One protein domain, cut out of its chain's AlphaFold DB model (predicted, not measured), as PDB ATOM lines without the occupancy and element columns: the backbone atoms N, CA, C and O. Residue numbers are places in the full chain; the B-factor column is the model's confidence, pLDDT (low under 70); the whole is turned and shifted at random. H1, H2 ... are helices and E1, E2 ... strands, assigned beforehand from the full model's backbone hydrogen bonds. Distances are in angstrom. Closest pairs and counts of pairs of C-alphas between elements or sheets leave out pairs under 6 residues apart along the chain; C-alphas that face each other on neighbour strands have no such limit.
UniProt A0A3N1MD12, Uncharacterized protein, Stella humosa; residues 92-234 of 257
ATOM      1  N   TYR A  92      29.970  49.810 -28.133       88.00
ATOM      2  CA  TYR A  92      29.489  49.470 -26.796       88.00
ATOM      3  C   TYR A  92      28.514  48.296 -26.848       88.00
ATOM      4  O   TYR A  92      28.731  47.282 -26.184       88.00
ATOM      5  N   GLU A  93      27.481  48.406 -27.681       88.31
ATOM      6  CA  GLU A  93      26.440  47.397 -27.822       88.31
ATOM      7  C   GLU A  93      27.036  46.078 -28.310       88.31
ATOM      8  O   GLU A  93      26.667  45.026 -27.793       88.31
ATOM      9  N   LEU A  94      28.010  46.106 -29.229       88.56
ATOM     10  CA  LEU A  94      28.660  44.881 -29.681       88.56
ATOM     11  C   LEU A  94      29.456  44.227 -28.553       88.56
ATOM     12  O   LEU A  94      29.295  43.036 -28.304       88.56
ATOM     13  N   LEU A  95      30.296  44.985 -27.847       88.75
ATOM     14  CA  LEU A  95      31.082  44.448 -26.737       88.75
ATOM     15  C   LEU A  95      30.182  43.869 -25.634       88.75
ATOM     16  O   LEU A  95      30.503  42.814 -25.088       88.75
ATOM     17  N   ARG A  96      29.039  44.510 -25.364       90.56
ATOM     18  CA  ARG A  96      28.001  44.016 -24.450       90.56
ATOM     19  C   ARG A  96      27.348  42.724 -24.938       90.56
ATOM     20  O   ARG A  96      27.306  41.766 -24.176       90.56
ATOM     21  N   ILE A  97      26.913  42.663 -26.198       88.31
ATOM     22  CA  ILE A  97      26.335  41.450 -26.805       88.31
ATOM     23  C   ILE A  97      27.326  40.286 -26.723       88.31
ATOM     24  O   ILE A  97      26.961  39.180 -26.331       88.31
ATOM     25  N   LEU A  98      28.601  40.536 -27.037       87.81
ATOM     26  CA  LEU A  98      29.642  39.515 -26.969       87.81
ATOM     27  C   LEU A  98      29.934  39.077 -25.532       87.81
ATOM     28  O   LEU A  98      30.210  37.899 -25.307       87.81
ATOM     29  N   HIS A  99      29.881  39.991 -24.563       88.94
ATOM     30  CA  HIS A  99      30.001  39.641 -23.151       88.94
ATOM     31  C   HIS A  99      28.834  38.769 -22.679       88.94
ATOM     32  O   HIS A  99      29.057  37.717 -22.083       88.94
ATOM     33  N   ASP A 100      27.600  39.163 -22.995       89.25
ATOM     34  CA  ASP A 100      26.388  38.439 -22.596       89.25
ATOM     35  C   ASP A 100      26.291  37.054 -23.243       89.25
ATOM     36  O   ASP A 100      25.806  36.109 -22.624       89.25
ATOM     37  N   ALA A 101      26.825  36.904 -24.456       84.81
ATOM     38  CA  ALA A 101      26.981  35.616 -25.124       84.81
ATOM     39  C   ALA A 101      28.137  34.760 -24.562       84.81
ATOM     40  O   ALA A 101      28.347  33.635 -25.016       84.81
ATOM     41  N   GLY A 102      28.926  35.277 -23.612       85.12
ATOM     42  CA  GLY A 102      30.105  34.606 -23.057       85.12
ATOM     43  C   GLY A 102      31.307  34.537 -24.010       85.12
ATOM     44  O   GLY A 102      32.293  33.867 -23.699       85.12
ATOM     45  N   ILE A 103      31.244  35.229 -25.152       82.56
ATOM     46  CA  ILE A 103      32.311  35.297 -26.158       82.56
ATOM     47  C   ILE A 103      33.446  36.206 -25.677       82.56
ATOM     48  O   ILE A 103      34.618  35.860 -25.823       82.56
ATOM     49  N   ASN A 104      33.113  37.365 -25.099       86.06
ATOM     50  CA  ASN A 104      34.095  38.301 -24.560       86.06
ATOM     51  C   ASN A 104      34.143  38.190 -23.023       86.06
ATOM     52  O   ASN A 104      33.144  38.463 -22.362       86.06
ATOM     53  N   PRO A 105      35.276  37.809 -22.407       83.44
ATOM     54  CA  PRO A 105      35.343  37.566 -20.964       83.44
ATOM     55  C   PRO A 105      35.307  38.838 -20.103       83.44
ATOM     56  O   PRO A 105      35.129  38.728 -18.886       83.44
ATOM     57  N   GLY A 106      35.540  40.009 -20.701       85.94
ATOM     58  CA  GLY A 106      35.463  41.311 -20.042       85.94
ATOM     59  C   GLY A 106      34.135  42.007 -20.321       85.94
ATOM     60  O   GLY A 106      33.601  41.884 -21.423       85.94
ATOM     61  N   ASP A 107      33.593  42.693 -19.316       89.88
ATOM     62  CA  ASP A 107      32.424  43.562 -19.467       89.88
ATOM     63  C   ASP A 107      32.816  44.907 -20.119       89.88
ATOM     64  O   ASP A 107      33.951  45.373 -19.991       89.88
ATOM     65  N   ALA A 108      31.871  45.540 -20.810       90.69
ATOM     66  CA  ALA A 108      31.976  46.906 -21.301       90.69
ATOM     67  C   ALA A 108      30.924  47.766 -20.597       90.69
ATOM     68  O   ALA A 108      29.735  47.480 -20.652       90.69
ATOM     69  N   LEU A 109      31.353  48.830 -19.934       91.06
ATOM     70  CA  LEU A 109      30.495  49.744 -19.184       91.06
ATOM     71  C   LEU A 109      30.600  51.137 -19.770       91.06
ATOM     72  O   LEU A 109      31.607  51.481 -20.386       91.06
ATOM     73  N   ARG A 110      29.612  51.966 -19.472       89.19
ATOM     74  CA  ARG A 110      29.716  53.407 -19.638       89.19
ATOM     75  C   ARG A 110      29.949  54.065 -18.279       89.19
ATOM     76  O   ARG A 110      29.400  53.631 -17.266       89.19
ATOM     77  N   VAL A 111      30.777  55.109 -18.220       86.44
ATOM     78  CA  VAL A 111      31.036  55.828 -16.955       86.44
ATOM     79  C   VAL A 111      29.737  56.409 -16.374       86.44
ATOM     80  O   VAL A 111      29.549  56.431 -15.155       86.44
ATOM     81  N   GLU A 112      28.808  56.827 -17.233       84.50
ATOM     82  CA  GLU A 112      27.479  57.319 -16.872       84.50
ATOM     83  C   GLU A 112      26.561  56.270 -16.227       84.50
ATOM     84  O   GLU A 112      25.660  56.658 -15.481       84.50
ATOM     85  N   ASP A 113      26.832  54.970 -16.401       86.31
ATOM     86  CA  ASP A 113      26.064  53.894 -15.757       86.31
ATOM     87  C   ASP A 113      26.237  53.906 -14.229       86.31
ATOM     88  O   ASP A 113      25.494  53.244 -13.503       86.31
ATOM     89  N   ARG A 114      27.249  54.631 -13.714       83.00
ATOM     90  CA  ARG A 114      27.637  54.681 -12.288       83.00
ATOM     91  C   ARG A 114      27.887  53.297 -11.678       83.00
ATOM     92  O   ARG A 114      27.882  53.136 -10.456       83.00
ATOM     93  N   ARG A 115      28.150  52.305 -12.528       89.12
ATOM     94  CA  ARG A 115      28.548  50.951 -12.160       89.12
ATOM     95  C   ARG A 115      30.064  50.849 -12.227       89.12
ATOM     96  O   ARG A 115      30.685  51.299 -13.185       89.12
ATOM     97  N   LEU A 116      30.664  50.265 -11.196       90.50
ATOM     98  CA  LEU A 116      32.097  49.991 -11.197       90.50
ATOM     99  C   LEU A 116      32.389  48.664 -11.910       90.50
ATOM    100  O   LEU A 116      31.577  47.740 -11.802       90.50
ATOM    101  N   PRO A 117      33.559  48.546 -12.563       91.44
ATOM    102  CA  PRO A 117      34.078  47.266 -13.025       91.44
ATOM    103  C   PRO A 117      34.134  46.242 -11.896       91.44
ATOM    104  O   PRO A 117      34.557  46.551 -10.776       91.44
ATOM    105  N   ALA A 118      33.734  45.013 -12.203       91.69
ATOM    106  CA  ALA A 118      33.922  43.869 -11.324       91.69
ATOM    107  C   ALA A 118      35.360  43.340 -11.410       91.69
ATOM    108  O   ALA A 118      35.843  42.701 -10.473       91.69
ATOM    109  N   ARG A 119      36.042  43.590 -12.535       88.88
ATOM    110  CA  ARG A 119      37.386  43.087 -12.816       88.88
ATOM    111  C   ARG A 119      38.320  44.206 -13.250       88.88
ATOM    112  O   ARG A 119      37.919  45.160 -13.908       88.88
ATOM    113  N   TRP A 120      39.586  44.038 -12.894       87.06
ATOM    114  CA  TRP A 120      40.674  44.943 -13.240       87.06
ATOM    115  C   TRP A 120      41.811  44.158 -13.922       87.06
ATOM    116  O   TRP A 120      41.934  42.951 -13.683       87.06
ATOM    117  N   PRO A 121      42.647  44.808 -14.751       87.69
ATOM    118  CA  PRO A 121      42.552  46.212 -15.152       87.69
ATOM    119  C   PRO A 121      41.406  46.476 -16.140       87.69
ATOM    120  O   PRO A 121      40.801  45.552 -16.688       87.69
ATOM    121  N   VAL A 122      41.132  47.757 -16.381       87.19
ATOM    122  CA  VAL A 122      40.202  48.222 -17.414       87.19
ATOM    123  C   VAL A 122      40.874  49.220 -18.345       87.19
ATOM    124  O   VAL A 122      41.770  49.962 -17.940       87.19
ATOM    125  N   TYR A 123      40.424  49.274 -19.591       84.81
ATOM    126  CA  TYR A 123      40.731  50.376 -20.493       84.81
ATOM    127  C   TYR A 123      39.649  51.441 -20.414       84.81
ATOM    128  O   TYR A 123      38.467  51.119 -20.520       84.81
ATOM    129  N   LEU A 124      40.061  52.704 -20.285       82.81
ATOM    130  CA  LEU A 124      39.180  53.837 -20.554       82.81
ATOM    131  C   LEU A 124      39.368  54.321 -21.980       82.81
ATOM    132  O   LEU A 124      40.502  54.510 -22.438       82.81
ATOM    133  N   ARG A 125      38.250  54.554 -22.659       81.38
ATOM    134  CA  ARG A 125      38.242  55.047 -24.029       81.38
ATOM    135  C   ARG A 125      37.014  55.899 -24.310       81.38
ATOM    136  O   ARG A 125      35.930  55.600 -23.842       81.38
ATOM    137  N   ASP A 126      37.192  56.920 -25.131       81.06
ATOM    138  CA  ASP A 126      36.094  57.671 -25.733       81.06
ATOM    139  C   ASP A 126      35.380  56.826 -26.809       81.06
ATOM    140  O   ASP A 126      36.012  56.340 -27.754       81.06
ATOM    141  N   GLU A 127      34.065  56.643 -26.658       80.12
ATOM    142  CA  GLU A 127      33.225  55.872 -27.575       80.12
ATOM    143  C   GLU A 127      33.209  56.441 -29.008       80.12
ATOM    144  O   GLU A 127      33.086  55.699 -29.985       80.12
ATOM    145  N   LEU A 128      33.374  57.746 -29.174       76.94
ATOM    146  CA  LEU A 128      33.278  58.426 -30.466       76.94
ATOM    147  C   LEU A 128      34.657  58.685 -31.097       76.94
ATOM    148  O   LEU A 128      34.748  59.080 -32.270       76.94
ATOM    149  N   ALA A 129      35.737  58.445 -30.346       75.00
ATOM    150  CA  ALA A 129      37.102  58.660 -30.806       75.00
ATOM    151  C   ALA A 129      37.692  57.459 -31.578       75.00
ATOM    152  O   ALA A 129      37.454  56.287 -31.238       75.00
ATOM    153  N   PRO A 130      38.559  57.730 -32.576       67.12
ATOM    154  CA  PRO A 130      39.388  56.702 -33.199       67.12
ATOM    155  C   PRO A 130      40.267  55.980 -32.172       67.12
ATOM    156  O   PRO A 130      40.728  56.575 -31.196       67.12
ATOM    157  N   MET A 131      40.594  54.710 -32.431       64.62
ATOM    158  CA  MET A 131      41.437  53.906 -31.526       64.62
ATOM    159  C   MET A 131      42.874  54.442 -31.379       64.62
ATOM    160  O   MET A 131      43.611  54.023 -30.493       64.62
ATOM    161  N   ALA A 132      43.302  55.357 -32.252       54.53
ATOM    162  CA  ALA A 132      44.638  55.950 -32.201       54.53
ATOM    163  C   ALA A 132      44.893  56.763 -30.914       54.53
ATOM    164  O   ALA A 132      46.049  56.951 -30.534       54.53
ATOM    165  N   ALA A 133      43.840  57.193 -30.206       54.69
ATOM    166  CA  ALA A 133      43.955  57.618 -28.817       54.69
ATOM    167  C   ALA A 133      44.144  56.364 -27.949       54.69
ATOM    168  O   ALA A 133      43.184  55.642 -27.686       54.69
ATOM    169  N   LEU A 134      45.395  56.063 -27.572       53.25
ATOM    170  CA  LEU A 134      45.728  54.888 -26.760       53.25
ATOM    171  C   LEU A 134      44.772  54.780 -25.560       53.25
ATOM    172  O   LEU A 134      44.622  55.762 -24.825       53.25
ATOM    173  N   PRO A 135      44.138  53.615 -25.339       64.19
ATOM    174  CA  PRO A 135      43.252  53.454 -24.208       64.19
ATOM    175  C   PRO A 135      44.063  53.569 -22.920       64.19
ATOM    176  O   PRO A 135      45.140  52.984 -22.771       64.19
ATOM    177  N   LEU A 136      43.543  54.348 -21.979       72.94
ATOM    178  CA  LEU A 136      44.233  54.583 -20.726       72.94
ATOM    179  C   LEU A 136      43.988  53.385 -19.814       72.94
ATOM    180  O   LEU A 136      42.860  53.154 -19.377       72.94
ATOM    181  N   LEU A 137      45.035  52.592 -19.583       82.56
ATOM    182  CA  LEU A 137      44.955  51.427 -18.712       82.56
ATOM    183  C   LEU A 137      44.829  51.868 -17.257       82.56
ATOM    184  O   LEU A 137      45.689  52.576 -16.726       82.56
ATOM    185  N   VAL A 138      43.778  51.384 -16.616       87.44
ATOM    186  CA  VAL A 138      43.479  51.613 -15.214       87.44
ATOM    187  C   VAL A 138      43.567  50.295 -14.478       87.44
ATOM    188  O   VAL A 138      42.837  49.355 -14.776       87.44
ATOM    189  N   ARG A 139      44.496  50.214 -13.534       87.75
ATOM    190  CA  ARG A 139      44.869  48.978 -12.849       87.75
ATOM    191  C   ARG A 139      43.960  48.635 -11.690       87.75
ATOM    192  O   ARG A 139      43.853  47.465 -11.346       87.75
ATOM    193  N   ASP A 140      43.326  49.636 -11.101       89.81
ATOM    194  CA  ASP A 140      42.535  49.464  -9.897       89.81
ATOM    195  C   ASP A 140      41.510  50.589  -9.715       89.81
ATOM    196  O   ASP A 140      41.455  51.591 -10.439       89.81
ATOM    197  N   ARG A 141      40.681  50.397  -8.691       92.25
ATOM    198  CA  ARG A 141      39.600  51.303  -8.315       92.25
ATOM    199  C   ARG A 141      40.091  52.687  -7.885       92.25
ATOM    200  O   ARG A 141      39.377  53.662  -8.120       92.25
ATOM    201  N   GLU A 142      41.250  52.782  -7.240       92.12
ATOM    202  CA  GLU A 142      41.787  54.058  -6.762       92.12
ATOM    203  C   GLU A 142      42.217  54.921  -7.949       92.12
ATOM    204  O   GLU A 142      41.769  56.064  -8.089       92.12
ATOM    205  N   GLN A 143      42.984  54.333  -8.871       91.25
ATOM    206  CA  GLN A 143      43.395  54.982 -10.108       91.25
ATOM    207  C   GLN A 143      42.178  55.401 -10.947       91.25
ATOM    208  O   GLN A 143      42.153  56.512 -11.482       91.25
ATOM    209  N   PHE A 144      41.143  54.557 -11.026       90.31
ATOM    210  CA  PHE A 144      39.889  54.895 -11.704       90.31
ATOM    211  C   PHE A 144      39.208  56.117 -11.085       90.31
ATOM    212  O   PHE A 144      38.864  57.060 -11.797       90.31
ATOM    213  N   GLY A 145      39.049  56.128  -9.757       89.62
ATOM    214  CA  GLY A 145      38.431  57.239  -9.037       89.62
ATOM    215  C   GLY A 145      39.176  58.555  -9.256       89.62
ATOM    216  O   GLY A 145      38.554  59.568  -9.585       89.62
ATOM    217  N   GLY A 146      40.510  58.531  -9.163       88.94
ATOM    218  CA  GLY A 146      41.354  59.695  -9.443       88.94
ATOM    219  C   GLY A 146      41.202  60.202 -10.880       88.94
ATOM    220  O   GLY A 146      41.152  61.413 -11.117       88.94
ATOM    221  N   MET A 147      41.054  59.290 -11.840       86.12
ATOM    222  CA  MET A 147      40.862  59.636 -13.242       86.12
ATOM    223  C   MET A 147      39.513  60.283 -13.526       86.12
ATOM    224  O   MET A 147      39.464  61.334 -14.161       86.12
ATOM    225  N   VAL A 148      38.427  59.675 -13.048       84.56
ATOM    226  CA  VAL A 148      37.070  60.204 -13.231       84.56
ATOM    227  C   VAL A 148      36.949  61.570 -12.555       84.56
ATOM    228  O   VAL A 148      36.424  62.508 -13.154       84.56
ATOM    229  N   ALA A 149      37.523  61.734 -11.357       85.69
ATOM    230  CA  ALA A 149      37.574  63.025 -10.673       85.69
ATOM    231  C   ALA A 149      38.374  64.078 -11.460       85.69
ATOM    232  O   ALA A 149      37.992  65.250 -11.504       85.69
ATOM    233  N   ARG A 150      39.480  63.687 -12.107       84.44
ATOM    234  CA  ARG A 150      40.244  64.570 -12.999       84.44
ATOM    235  C   ARG A 150      39.423  64.978 -14.225       84.44
ATOM    236  O   ARG A 150      39.300  66.171 -14.475       84.44
ATOM    237  N   MET A 151      38.814  64.022 -14.926       80.81
ATOM    238  CA  MET A 151      37.965  64.283 -16.099       80.81
ATOM    239  C   MET A 151      36.790  65.212 -15.767       80.81
ATOM    240  O   MET A 151      36.484  66.116 -16.544       80.81
ATOM    241  N   ALA A 152      36.171  65.032 -14.595       80.69
ATOM    242  CA  ALA A 152      35.108  65.903 -14.108       80.69
ATOM    243  C   ALA A 152      35.599  67.343 -13.870       80.69
ATOM    244  O   ALA A 152      34.938  68.288 -14.293       80.69
ATOM    245  N   ARG A 153      36.772  67.523 -13.240       84.69
ATOM    246  CA  ARG A 153      37.376  68.854 -13.018       84.69
ATOM    247  C   ARG A 153      37.776  69.554 -14.314       84.69
ATOM    248  O   ARG A 153      37.659  70.769 -14.401       84.69
ATOM    249  N   GLU A 154      38.252  68.801 -15.299       81.81
ATOM    250  CA  GLU A 154      38.698  69.337 -16.592       81.81
ATOM    251  C   GLU A 154      37.536  69.589 -17.571       81.81
ATOM    252  O   GLU A 154      37.774  70.023 -18.693       81.81
ATOM    253  N   ALA A 155      36.286  69.320 -17.172       72.81
ATOM    254  CA  ALA A 155      35.103  69.397 -18.034       72.81
ATOM    255  C   ALA A 155      35.207  68.546 -19.321       72.81
ATOM    256  O   ALA A 155      34.512  68.798 -20.303       72.81
ATOM    257  N   VAL A 156      36.027  67.487 -19.293       66.75
ATOM    258  CA  VAL A 156      36.213  66.525 -20.400       66.75
ATOM    259  C   VAL A 156      35.128  65.433 -20.379       66.75
ATOM    260  O   VAL A 156      35.103  64.534 -21.212       66.75
ATOM    261  N   PHE A 157      34.176  65.520 -19.447       62.75
ATOM    262  CA  PHE A 157      33.045  64.602 -19.304       62.75
ATOM    263  C   PHE A 157      31.972  64.812 -20.397       62.75
ATOM    264  O   PHE A 157      30.830  65.120 -20.065       62.75
ATOM    265  N   ARG A 158      32.325  64.743 -21.692       62.97
ATOM    266  CA  ARG A 158      31.391  64.872 -22.842       62.97
ATOM    267  C   ARG A 158      31.891  64.204 -24.138       62.97
ATOM    268  O   ARG A 158      31.977  64.847 -25.184       62.97
ATOM    269  N   PRO A 159      32.295  62.939 -24.056       63.78
ATOM    270  CA  PRO A 159      31.666  61.875 -24.858       63.78
ATOM    271  C   PRO A 159      31.384  60.625 -23.989       63.78
ATOM    272  O   PRO A 159      31.835  60.604 -22.840       63.78
ATOM    273  N   PRO A 160      30.646  59.597 -24.464       77.69
ATOM    274  CA  PRO A 160      30.437  58.393 -23.665       77.69
ATOM    275  C   PRO A 160      31.801  57.733 -23.432       77.69
ATOM    276  O   PRO A 160      32.466  57.293 -24.374       77.69
ATOM    277  N   ILE A 161      32.280  57.733 -22.189       84.94
ATOM    278  CA  ILE A 161      33.539  57.071 -21.850       84.94
ATOM    279  C   ILE A 161      33.219  55.610 -21.570       84.94
ATOM    280  O   ILE A 161      32.517  55.282 -20.612       84.94
ATOM    281  N   LEU A 162      33.778  54.737 -22.398       87.62
ATOM    282  CA  LEU A 162      33.728  53.298 -22.231       87.62
ATOM    283  C   LEU A 162      34.786  52.830 -21.246       87.62
ATOM    284  O   LEU A 162      35.950  53.234 -21.306       87.62
ATOM    285  N   ILE A 163      34.359  51.928 -20.373       89.62
ATOM    286  CA  ILE A 163      35.193  51.152 -19.473       89.62
ATOM    287  C   ILE A 163      35.170  49.715 -19.984       89.62
ATOM    288  O   ILE A 163      34.139  49.057 -19.908       89.62
ATOM    289  N   CYS A 164      36.288  49.215 -20.498       88.50
ATOM    290  CA  CYS A 164      36.377  47.842 -20.996       88.50
ATOM    291  C   CYS A 164      37.230  47.006 -20.048       88.50
ATOM    292  O   CYS A 164      38.430  47.261 -19.917       88.50
ATOM    293  N   GLU A 165      36.638  46.011 -19.394       88.69
ATOM    294  CA  GLU A 165      37.375  45.083 -18.542       88.69
ATOM    295  C   GLU A 165      38.327  44.214 -19.359       88.69
ATOM    296  O   GLU A 165      37.972  43.673 -20.405       88.69
ATOM    297  N   LEU A 166      39.538  44.024 -18.840       81.38
ATOM    298  CA  LEU A 166      40.534  43.129 -19.417       81.38
ATOM    299  C   LEU A 166      41.160  42.258 -18.335       81.38
ATOM    300  O   LEU A 166      42.318  42.456 -17.960       81.38
ATOM    301  N   PRO A 167      40.397  41.290 -17.805       69.94
ATOM    302  CA  PRO A 167      40.879  40.454 -16.720       69.94
ATOM    303  C   PRO A 167      42.136  39.687 -17.134       69.94
ATOM    304  O   PRO A 167      42.102  38.909 -18.083       69.94
ATOM    305  N   GLY A 168      43.231  39.896 -16.399       71.25
ATOM    306  CA  GLY A 168      44.517  39.242 -16.654       71.25
ATOM    307  C   GLY A 168      45.389  39.918 -17.717       71.25
ATOM    308  O   GLY A 168      46.339  39.302 -18.195       71.25
ATOM    309  N   ALA A 169      45.078  41.156 -18.118       70.69
ATOM    310  CA  ALA A 169      45.972  41.942 -18.962       70.69
ATOM    311  C   ALA A 169      47.080  42.587 -18.123       70.69
ATOM    312  O   ALA A 169      46.799  43.309 -17.168       70.69
ATOM    313  N   ASP A 170      48.332  42.399 -18.532       63.78
ATOM    314  CA  ASP A 170      49.449  43.182 -18.015       63.78
ATOM    315  C   ASP A 170      49.627  44.465 -18.831       63.78
ATOM    316  O   ASP A 170      49.376  44.521 -20.041       63.78
ATOM    317  N   ALA A 171      50.067  45.527 -18.157       49.94
ATOM    318  CA  ALA A 171      50.280  46.823 -18.779       49.94
ATOM    319  C   ALA A 171      51.354  46.750 -19.875       49.94
ATOM    320  O   ALA A 171      52.544  46.749 -19.574       49.94
ATOM    321  N   GLY A 172      50.928  46.750 -21.143       51.03
ATOM    322  CA  GLY A 172      51.791  47.071 -22.284       51.03
ATOM    323  C   GLY A 172      52.122  45.956 -23.283       51.03
ATOM    324  O   GLY A 172      52.981  46.192 -24.126       51.03
ATOM    325  N   SER A 173      51.479  44.781 -23.262       52.16
ATOM    326  CA  SER A 173      51.863  43.676 -24.174       52.16
ATOM    327  C   SER A 173      50.721  42.968 -24.906       52.16
ATOM    328  O   SER A 173      50.966  41.968 -25.588       52.16
ATOM    329  N   ALA A 174      49.488  43.476 -24.822       61.84
ATOM    330  CA  ALA A 174      48.369  42.894 -25.555       61.84
ATOM    331  C   ALA A 174      48.664  42.949 -27.062       61.84
ATOM    332  O   ALA A 174      48.611  44.005 -27.695       61.84
ATOM    333  N   THR A 175      49.024  41.802 -27.637       71.88
ATOM    334  CA  THR A 175      49.288  41.699 -29.070       71.88
ATOM    335  C   THR A 175      47.968  41.903 -29.791       71.88
ATOM    336  O   THR A 175      47.075  41.063 -29.699       71.88
ATOM    337  N   LEU A 176      47.849  43.038 -30.479       84.88
ATOM    338  CA  LEU A 176      46.656  43.376 -31.239       84.88
ATOM    339  C   LEU A 176      46.716  42.743 -32.627       84.88
ATOM    340  O   LEU A 176      47.723  42.871 -33.330       84.88
ATOM    341  N   GLY A 177      45.625  42.096 -33.013       89.44
ATOM    342  CA  GLY A 177      45.382  41.626 -34.370       89.44
ATOM    343  C   GLY A 177      44.113  42.245 -34.935       89.44
ATOM    344  O   GLY A 177      43.168  42.519 -34.192       89.44
ATOM    345  N   ARG A 178      44.086  42.479 -36.246       91.19
ATOM    346  CA  ARG A 178      42.900  42.999 -36.940       91.19
ATOM    347  C   ARG A 178      42.236  41.932 -37.777       91.19
ATOM    348  O   ARG A 178      42.906  41.184 -38.485       91.19
ATOM    349  N   VAL A 179      40.914  41.959 -37.751       93.62
ATOM    350  CA  VAL A 179      40.058  41.206 -38.660       93.62
ATOM    351  C   VAL A 179      39.117  42.199 -39.318       93.62
ATOM    352  O   VAL A 179      38.531  43.038 -38.648       93.62
ATOM    353  N   PHE A 180      38.985  42.113 -40.627       94.88
ATOM    354  CA  PHE A 180      38.143  42.950 -41.459       94.88
ATOM    355  C   PHE A 180      37.050  42.091 -42.065       94.88
ATOM    356  O   PHE A 180      37.310  40.960 -42.479       94.88
ATOM    357  N   HIS A 181      35.851  42.647 -42.153       94.81
ATOM    358  CA  HIS A 181      34.763  42.068 -42.921       94.81
ATOM    359  C   HIS A 181      34.504  42.930 -44.140       94.81
ATOM    360  O   HIS A 181      34.369  44.146 -44.019       94.81
ATOM    361  N   VAL A 182      34.489  42.296 -45.310       94.94
ATOM    362  CA  VAL A 182      34.263  42.953 -46.594       94.94
ATOM    363  C   VAL A 182      33.319  42.078 -47.415       94.94
ATOM    364  O   VAL A 182      33.748  41.125 -48.066       94.94
ATOM    365  N   GLY A 183      32.019  42.367 -47.347       89.69
ATOM    366  CA  GLY A 183      30.987  41.728 -48.168       89.69
ATOM    367  C   GLY A 183      30.922  40.207 -48.023       89.69
ATOM    368  O   GLY A 183      30.904  39.501 -49.029       89.69
ATOM    369  N   GLY A 184      30.941  39.692 -46.792       88.69
ATOM    370  CA  GLY A 184      30.908  38.251 -46.508       88.69
ATOM    371  C   GLY A 184      32.286  37.596 -46.397       88.69
ATOM    372  O   GLY A 184      32.378  36.411 -46.082       88.69
ATOM    373  N   ARG A 185      33.374  38.335 -46.655       91.94
ATOM    374  CA  ARG A 185      34.746  37.818 -46.576       91.94
ATOM    375  C   ARG A 185      35.453  38.350 -45.342       91.94
ATOM    376  O   ARG A 185      35.488  39.560 -45.124       91.94
ATOM    377  N   LEU A 186      36.074  37.446 -44.588       93.56
ATOM    378  CA  LEU A 186      37.010  37.801 -43.527       93.56
ATOM    379  C   LEU A 186      38.415  37.961 -44.109       93.56
ATOM    380  O   LEU A 186      38.913  37.086 -44.817       93.56
ATOM    381  N   ILE A 187      39.056  39.079 -43.795       94.69
ATOM    382  CA  ILE A 187      40.445  39.374 -44.146       94.69
ATOM    383  C   ILE A 187      41.132  39.766 -42.847       94.69
ATOM    384  O   ILE A 187      40.663  40.666 -42.169       94.69
ATOM    385  N   ALA A 188      42.221  39.112 -42.465       94.00
ATOM    386  CA  ALA A 188      42.911  39.412 -41.214       94.00
ATOM    387  C   ALA A 188      44.375  39.754 -41.473       94.00
ATOM    388  O   ALA A 188      44.975  39.237 -42.414       94.00
ATOM    389  N   ASP A 189      44.947  40.610 -40.626       93.44
ATOM    390  CA  ASP A 189      46.404  40.725 -40.568       93.44
ATOM    391  C   ASP A 189      47.006  39.437 -39.958       93.44
ATOM    392  O   ASP A 189      46.275  38.645 -39.348       93.44
ATOM    393  N   PRO A 190      48.322  39.177 -40.099       92.50
ATOM    394  CA  PRO A 190      48.921  37.930 -39.612       92.50
ATOM    395  C   PRO A 190      48.656  37.658 -38.124       92.50
ATOM    396  O   PRO A 190      48.504  36.511 -37.705       92.50
ATOM    397  N   ARG A 191      48.559  38.719 -37.312       90.19
ATOM    398  CA  ARG A 191      48.257  38.613 -35.880       90.19
ATOM    399  C   ARG A 191      46.793  38.266 -35.647       90.19
ATOM    400  O   ARG A 191      46.504  37.382 -34.851       90.19
ATOM    401  N   GLY A 192      45.873  38.915 -36.352       91.19
ATOM    402  CA  GLY A 192      44.444  38.630 -36.319       91.19
ATOM    403  C   GLY A 192      44.165  37.191 -36.727       91.19
ATOM    404  O   GLY A 192      43.410  36.507 -36.047       91.19
ATOM    405  N   GLN A 193      44.850  36.692 -37.757       90.88
ATOM    406  CA  GLN A 193      44.754  35.296 -38.177       90.88
ATOM    407  C   GLN A 193      45.221  34.327 -37.079       90.88
ATOM    408  O   GLN A 193      44.526  33.355 -36.783       90.88
ATOM    409  N   ALA A 194      46.359  34.607 -36.434       89.56
ATOM    410  CA  ALA A 194      46.853  33.795 -35.321       89.56
ATOM    411  C   ALA A 194      45.902  33.813 -34.110       89.56
ATOM    412  O   ALA A 194      45.676  32.777 -33.482       89.56
ATOM    413  N   LEU A 195      45.311  34.971 -33.796       87.56
ATOM    414  CA  LEU A 195      44.332  35.107 -32.715       87.56
ATOM    415  C   LEU A 195      43.037  34.353 -33.033       87.56
ATOM    416  O   LEU A 195      42.567  33.596 -32.190       87.56
ATOM    417  N   LEU A 196      42.496  34.475 -34.247       85.81
ATOM    418  CA  LEU A 196      41.316  33.709 -34.668       85.81
ATOM    419  C   LEU A 196      41.543  32.197 -34.536       85.81
ATOM    420  O   LEU A 196      40.682  31.497 -34.006       85.81
ATOM    421  N   ALA A 197      42.718  31.706 -34.943       86.19
ATOM    422  CA  ALA A 197      43.082  30.297 -34.799       86.19
ATOM    423  C   ALA A 197      43.174  29.858 -33.325       86.19
ATOM    424  O   ALA A 197      42.722  28.772 -32.973       86.19
ATOM    425  N   ARG A 198      43.729  30.706 -32.446       80.62
ATOM    426  CA  ARG A 198      43.898  30.408 -31.013       80.62
ATOM    427  C   ARG A 198      42.591  30.461 -30.226       80.62
ATOM    428  O   ARG A 198      42.439  29.720 -29.263       80.62
ATOM    429  N   ALA A 199      41.650  31.311 -30.629       70.44
ATOM    430  CA  ALA A 199      40.365  31.467 -29.954       70.44
ATOM    431  C   ALA A 199      39.450  30.231 -30.070       70.44
ATOM    432  O   ALA A 199      38.371  30.235 -29.487       70.44
ATOM    433  N   GLY A 200      39.809  29.235 -30.894       62.34
ATOM    434  CA  GLY A 200      38.833  28.269 -31.414       62.34
ATOM    435  C   GLY A 200      37.713  28.946 -32.219       62.34
ATOM    436  O   GLY A 200      36.692  28.317 -32.459       62.34
ATOM    437  N   ALA A 201      37.943  30.216 -32.590       52.75
ATOM    438  CA  ALA A 201      37.035  31.242 -33.090       52.75
ATOM    439  C   ALA A 201      35.673  31.335 -32.360       52.75
ATOM    440  O   ALA A 201      34.814  30.480 -32.568       52.75
ATOM    441  N   PRO A 202      35.336  32.444 -31.666       59.94
ATOM    442  CA  PRO A 202      34.006  32.975 -31.925       59.94
ATOM    443  C   PRO A 202      33.945  33.246 -33.428       59.94
ATOM    444  O   PRO A 202      34.885  33.833 -33.974       59.94
ATOM    445  N   ASP A 203      32.921  32.740 -34.114       77.44
ATOM    446  CA  ASP A 203      32.810  32.898 -35.561       77.44
ATOM    447  C   ASP A 203      32.795  34.402 -35.863       77.44
ATOM    448  O   ASP A 203      31.797  35.081 -35.656       77.44
ATOM    449  N   ALA A 204      33.939  34.956 -36.277       81.06
ATOM    450  CA  ALA A 204      34.069  36.389 -36.490       81.06
ATOM    451  C   ALA A 204      33.068  36.856 -37.551       81.06
ATOM    452  O   ALA A 204      32.558  37.967 -37.449       81.06
ATOM    453  N   ALA A 205      32.728  35.997 -38.518       83.56
ATOM    454  CA  ALA A 205      31.671  36.287 -39.476       83.56
ATOM    455  C   ALA A 205      30.301  36.348 -38.787       83.56
ATOM    456  O   ALA A 205      29.495  37.208 -39.128       83.56
ATOM    457  N   ASP A 206      30.045  35.494 -37.797       85.62
ATOM    458  CA  ASP A 206      28.847  35.587 -36.964       85.62
ATOM    459  C   ASP A 206      28.838  36.851 -36.094       85.62
ATOM    460  O   ASP A 206      27.815  37.521 -36.037       85.62
ATOM    461  N   ILE A 207      29.977  37.270 -35.525       87.50
ATOM    462  CA  ILE A 207      30.091  38.559 -34.817       87.50
ATOM    463  C   ILE A 207      29.703  39.714 -35.748       87.50
ATOM    464  O   ILE A 207      28.872  40.545 -35.387       87.50
ATOM    465  N   PHE A 208      30.266  39.771 -36.958       89.44
ATOM    466  CA  PHE A 208      29.921  40.811 -37.930       89.44
ATOM    467  C   PHE A 208      28.452  40.743 -38.366       89.44
ATOM    468  O   PHE A 208      27.816  41.784 -38.541       89.44
ATOM    469  N   ARG A 209      27.887  39.537 -38.488       88.38
ATOM    470  CA  ARG A 209      26.470  39.318 -38.806       88.38
ATOM    471  C   ARG A 209      25.555  39.815 -37.689       88.38
ATOM    472  O   ARG A 209      24.606  40.544 -37.972       88.38
ATOM    473  N   GLN A 210      25.857  39.474 -36.436       85.12
ATOM    474  CA  GLN A 210      25.167  39.990 -35.251       85.12
ATOM    475  C   GLN A 210      25.284  41.517 -35.176       85.12
ATOM    476  O   GLN A 210      24.304  42.195 -34.876       85.12
ATOM    477  N   ALA A 211      26.450  42.061 -35.543       87.50
ATOM    478  CA  ALA A 211      26.700  43.497 -35.593       87.50
ATOM    479  C   ALA A 211      26.073  44.210 -36.806       87.50
ATOM    480  O   ALA A 211      26.075  45.440 -36.852       87.50
ATOM    481  N   ARG A 212      25.550  43.468 -37.793       91.62
ATOM    482  CA  ARG A 212      25.033  43.992 -39.073       91.62
ATOM    483  C   ARG A 212      26.046  44.868 -39.821       91.62
ATOM    484  O   ARG A 212      25.692  45.889 -40.408       91.62
ATOM    485  N   ILE A 213      27.309  44.451 -39.789       92.75
ATOM    486  CA  ILE A 213      28.431  45.119 -40.449       92.75
ATOM    487  C   ILE A 213      28.819  44.309 -41.683       92.75
ATOM    488  O   ILE A 213      29.311  43.192 -41.558       92.75
ATOM    489  N   ASP A 214      28.678  44.892 -42.870       94.00
ATOM    490  CA  ASP A 214      29.132  44.315 -44.145       94.00
ATOM    491  C   ASP A 214      30.513  44.835 -44.564       94.00
ATOM    492  O   ASP A 214      31.243  44.159 -45.293       94.00
ATOM    493  N   LEU A 215      30.873  46.031 -44.097       95.62
ATOM    494  CA  LEU A 215      32.201  46.611 -44.233       95.62
ATOM    495  C   LEU A 215      32.651  47.190 -42.892       95.62
ATOM    496  O   LEU A 215      32.137  48.218 -42.453       95.62
ATOM    497  N   GLY A 216      33.623  46.552 -42.249       94.44
ATOM    498  CA  GLY A 216      34.121  47.006 -40.953       94.44
ATOM    499  C   GLY A 216      35.284  46.177 -40.434       94.44
ATOM    500  O   GLY A 216      35.901  45.406 -41.173       94.44
ATOM    501  N   TYR A 217      35.599  46.354 -39.157       93.25
ATOM    502  CA  TYR A 217      36.716  45.680 -38.508       93.25
ATOM    503  C   TYR A 217      36.382  45.236 -37.082       93.25
ATOM    504  O   TYR A 217      35.502  45.790 -36.426       93.25
ATOM    505  N   LEU A 218      37.169  44.280 -36.597       90.88
ATOM    506  CA  LEU A 218      37.376  43.939 -35.198       90.88
ATOM    507  C   LEU A 218      38.862  44.118 -34.888       90.88
ATOM    508  O   LEU A 218      39.721  43.817 -35.727       90.88
ATOM    509  N   THR A 219      39.185  44.553 -33.674       88.69
ATOM    510  CA  THR A 219      40.507  44.275 -33.107       88.69
ATOM    511  C   THR A 219      40.414  43.329 -31.943       88.69
ATOM    512  O   THR A 219      39.598  43.478 -31.034       88.69
ATOM    513  N   LEU A 220      41.294  42.347 -32.028       87.06
ATOM    514  CA  LEU A 220      41.432  41.249 -31.110       87.06
ATOM    515  C   LEU A 220      42.700  41.462 -30.296       87.06
ATOM    516  O   LEU A 220      43.701  41.953 -30.821       87.06
ATOM    517  N   ALA A 221      42.669  41.039 -29.044       84.50
ATOM    518  CA  ALA A 221      43.841  40.936 -28.191       84.50
ATOM    519  C   ALA A 221      43.911  39.541 -27.570       84.50
ATOM    520  O   ALA A 221      42.884  38.891 -27.387       84.50
ATOM    521  N   LEU A 222      45.118  39.093 -27.219       81.19
ATOM    522  CA  LEU A 222      45.309  37.945 -26.335       81.19
ATOM    523  C   LEU A 222      45.513  38.446 -24.905       81.19
ATOM    524  O   LEU A 222      46.430  39.228 -24.657       81.19
ATOM    525  N   VAL A 223      44.678  37.983 -23.980       77.44
ATOM    526  CA  VAL A 223      44.734  38.323 -22.558       77.44
ATOM    527  C   VAL A 223      44.581  37.044 -21.743       77.44
ATOM    528  O   VAL A 223      43.573  36.357 -21.887       77.44
ATOM    529  N   ALA A 224      45.580  36.713 -20.916       75.62
ATOM    530  CA  ALA A 224      45.600  35.496 -20.093       75.62
ATOM    531  C   ALA A 224      45.135  34.237 -20.865       75.62
ATOM    532  O   ALA A 224      44.212  33.535 -20.453       75.62
ATOM    533  N   ASP A 225      45.738  34.011 -22.040       76.56
ATOM    534  CA  ASP A 225      45.431  32.926 -22.986       76.56
ATOM    535  C   ASP A 225      44.038  32.928 -23.634       76.56
ATOM    536  O   ASP A 225      43.717  32.021 -24.404       76.56
ATOM    537  N   ARG A 226      43.236  33.971 -23.420       79.50
ATOM    538  CA  ARG A 226      41.931  34.152 -24.063       79.50
ATOM    539  C   ARG A 226      41.974  35.258 -25.099       79.50
ATOM    540  O   ARG A 226      42.589  36.302 -24.893       79.50
ATOM    541  N   VAL A 227      41.301  35.031 -26.220       82.25
ATOM    542  CA  VAL A 227      41.128  36.066 -27.239       82.25
ATOM    543  C   VAL A 227      39.931  36.918 -26.866       82.25
ATOM    544  O   VAL A 227      38.859  36.395 -26.576       82.25
ATOM    545  N   VAL A 228      40.135  38.229 -26.858       82.50
ATOM    546  CA  VAL A 228      39.131  39.216 -26.465       82.50
ATOM    547  C   VAL A 228      38.928  40.216 -27.594       82.50
ATOM    548  O   VAL A 228      39.887  40.599 -28.271       82.50
ATOM    549  N   VAL A 229      37.684  40.640 -27.804       86.06
ATOM    550  CA  VAL A 229      37.369  41.737 -28.728       86.06
ATOM    551  C   VAL A 229      37.522  43.036 -27.949       86.06
ATOM    552  O   VAL A 229      36.842  43.242 -26.947       86.06
ATOM    553  N   VAL A 230      38.442  43.897 -28.385       81.94
ATOM    554  CA  VAL A 230      38.739  45.177 -27.708       81.94
ATOM    555  C   VAL A 230      38.192  46.384 -28.460       81.94
ATOM    556  O   VAL A 230      38.080  47.470 -27.897       81.94
ATOM    557  N   ASP A 231      37.883  46.211 -29.743       83.38
ATOM    558  CA  ASP A 231      37.277  47.245 -30.570       83.38
ATOM    559  C   ASP A 231      36.551  46.621 -31.753       83.38
ATOM    560  O   ASP A 231      36.899  45.531 -32.219       83.38
ATOM    561  N   SER A 232      35.613  47.385 -32.283       86.81
ATOM    562  CA  SER A 232      34.869  47.080 -33.488       86.81
ATOM    563  C   SER A 232      34.312  48.360 -34.078       86.81
ATOM    564  O   SER A 232      33.990  49.295 -33.341       86.81
ATOM    565  N   GLY A 233      34.100  48.376 -35.386       89.75
ATOM    566  CA  GLY A 233      33.337  49.455 -35.989       89.75
ATOM    567  C   GLY A 233      33.491  49.543 -37.490       89.75
ATOM    568  O   GLY A 233      33.947  48.612 -38.163       89.75
ATOM    569  N   THR A 234      33.106  50.708 -37.992       92.56
ATOM    570  CA  THR A 234      33.123  51.052 -39.413       92.56
ATOM    571  C   THR A 234      33.988  52.281 -39.688       92.56
ATOM    572  O   THR A 234      33.978  52.788 -40.804       92.56
TER     573      THR A 234
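What this domain is: This is residues 92 to 234 of the 257 residues of an uncharacterized protein of Stella humosa (UniProt A0A3N1MD12). Two lobes stand end to end, each built on a four-stranded sheet, with H1 between them, on both sheets. One lobe ends in H2, over the face of its sheet opposite H1; in the other lobe, a curled, strongly twisted sheet wraps round H3, with H4 over the same face. The 143 printed residues run H1 E1 E2 E3 H2 E4 E5 E6 H3 H4 E7 E8, a mixed class; the sheets, E1 E4 E2 E3 and E6 E5 E7 E8 in order, are antiparallel throughout. The whole is compact, with a radius of gyration of the C-alphas of 15.1 A, yet elongated, spanning 46 by 28 by 26 A.

How they stand to each other: H1, residues 92 to 100, is on the sheet of E1, 108 to 110, E4, 161 to 165, E2, 122 to 126, and E3, 136 to 138; its height over the sheet is 7.3 A, and it lies over E1, the closest C-alphas of H1 and E1 being those of Arg 96 and Ala 108, 5.8 A apart. Across E1 and E4, N 109 and O 163 are 2.8 A apart, within hydrogen-bond range, as are N 162 and O 125, 2.7 A, across E4 and E2, and N 122 and O 138, 2.8 A, across the hairpin E2 and E3. H2, residues 141 to 153, is on the opposite face from H1, making three layers, at a height of 10.6 A; it runs along the strands, at 6 degrees to E2 on the local plane. E3, H2 and E4 form a split strand-helix-strand unit, with E2 between its strands and a right-handed crossover. In the second sheet, E5, 176 to 182, and E6, 185 to 188, are a hairpin, with N 180 and O 187 2.7 A apart; E7, 215 to 223, and E8, 226 to 233, are another, with N 223 and O 226 2.8 A apart. Across E5 and E7, N 218 and O 179 are 2.8 A apart. This sheet curls round H3, residues 190 to 198; the closest C-alphas of H3 and E5 are those of Gly 192 and Gly 177, 3.7 A apart. H4, residues 204 to 210, runs across the strands at a height of 8.5 A. H1, H3 and H4 are on one face, making two layers. E6, H3, H4 and E7 form a split unit with a left-handed crossover. The closest C-alphas of H1 and E8 are those of Leu 95 and Val 229, 7.1 A apart. In the four helices every O i to N i+4 pair is within hydrogen-bond range.

Where its parts are: H1 begins at C-alpha 92, (29.489, 49.470, -26.796), and E8 ends at C-alpha 233, (33.337, 49.455, -35.989). From first to last C-alpha, H2 measures 18.3 A, E5 19.7 A, E7 26.4 A and E8 21.2 A.

The domain as a whole: The C-alphas of Arg 153 and Gly 184, the two farthest apart, are 45.8 A apart. The printed part has no cut; the link E1 to E2 is long. Residues 150 to 155, of which 150 to 153 belong to H2, stand free. The mean pLDDT of the printed part is 82.9; residues 130 to 135, 156 to 159, 167, 170 to 174 and 200 to 202 are under 70.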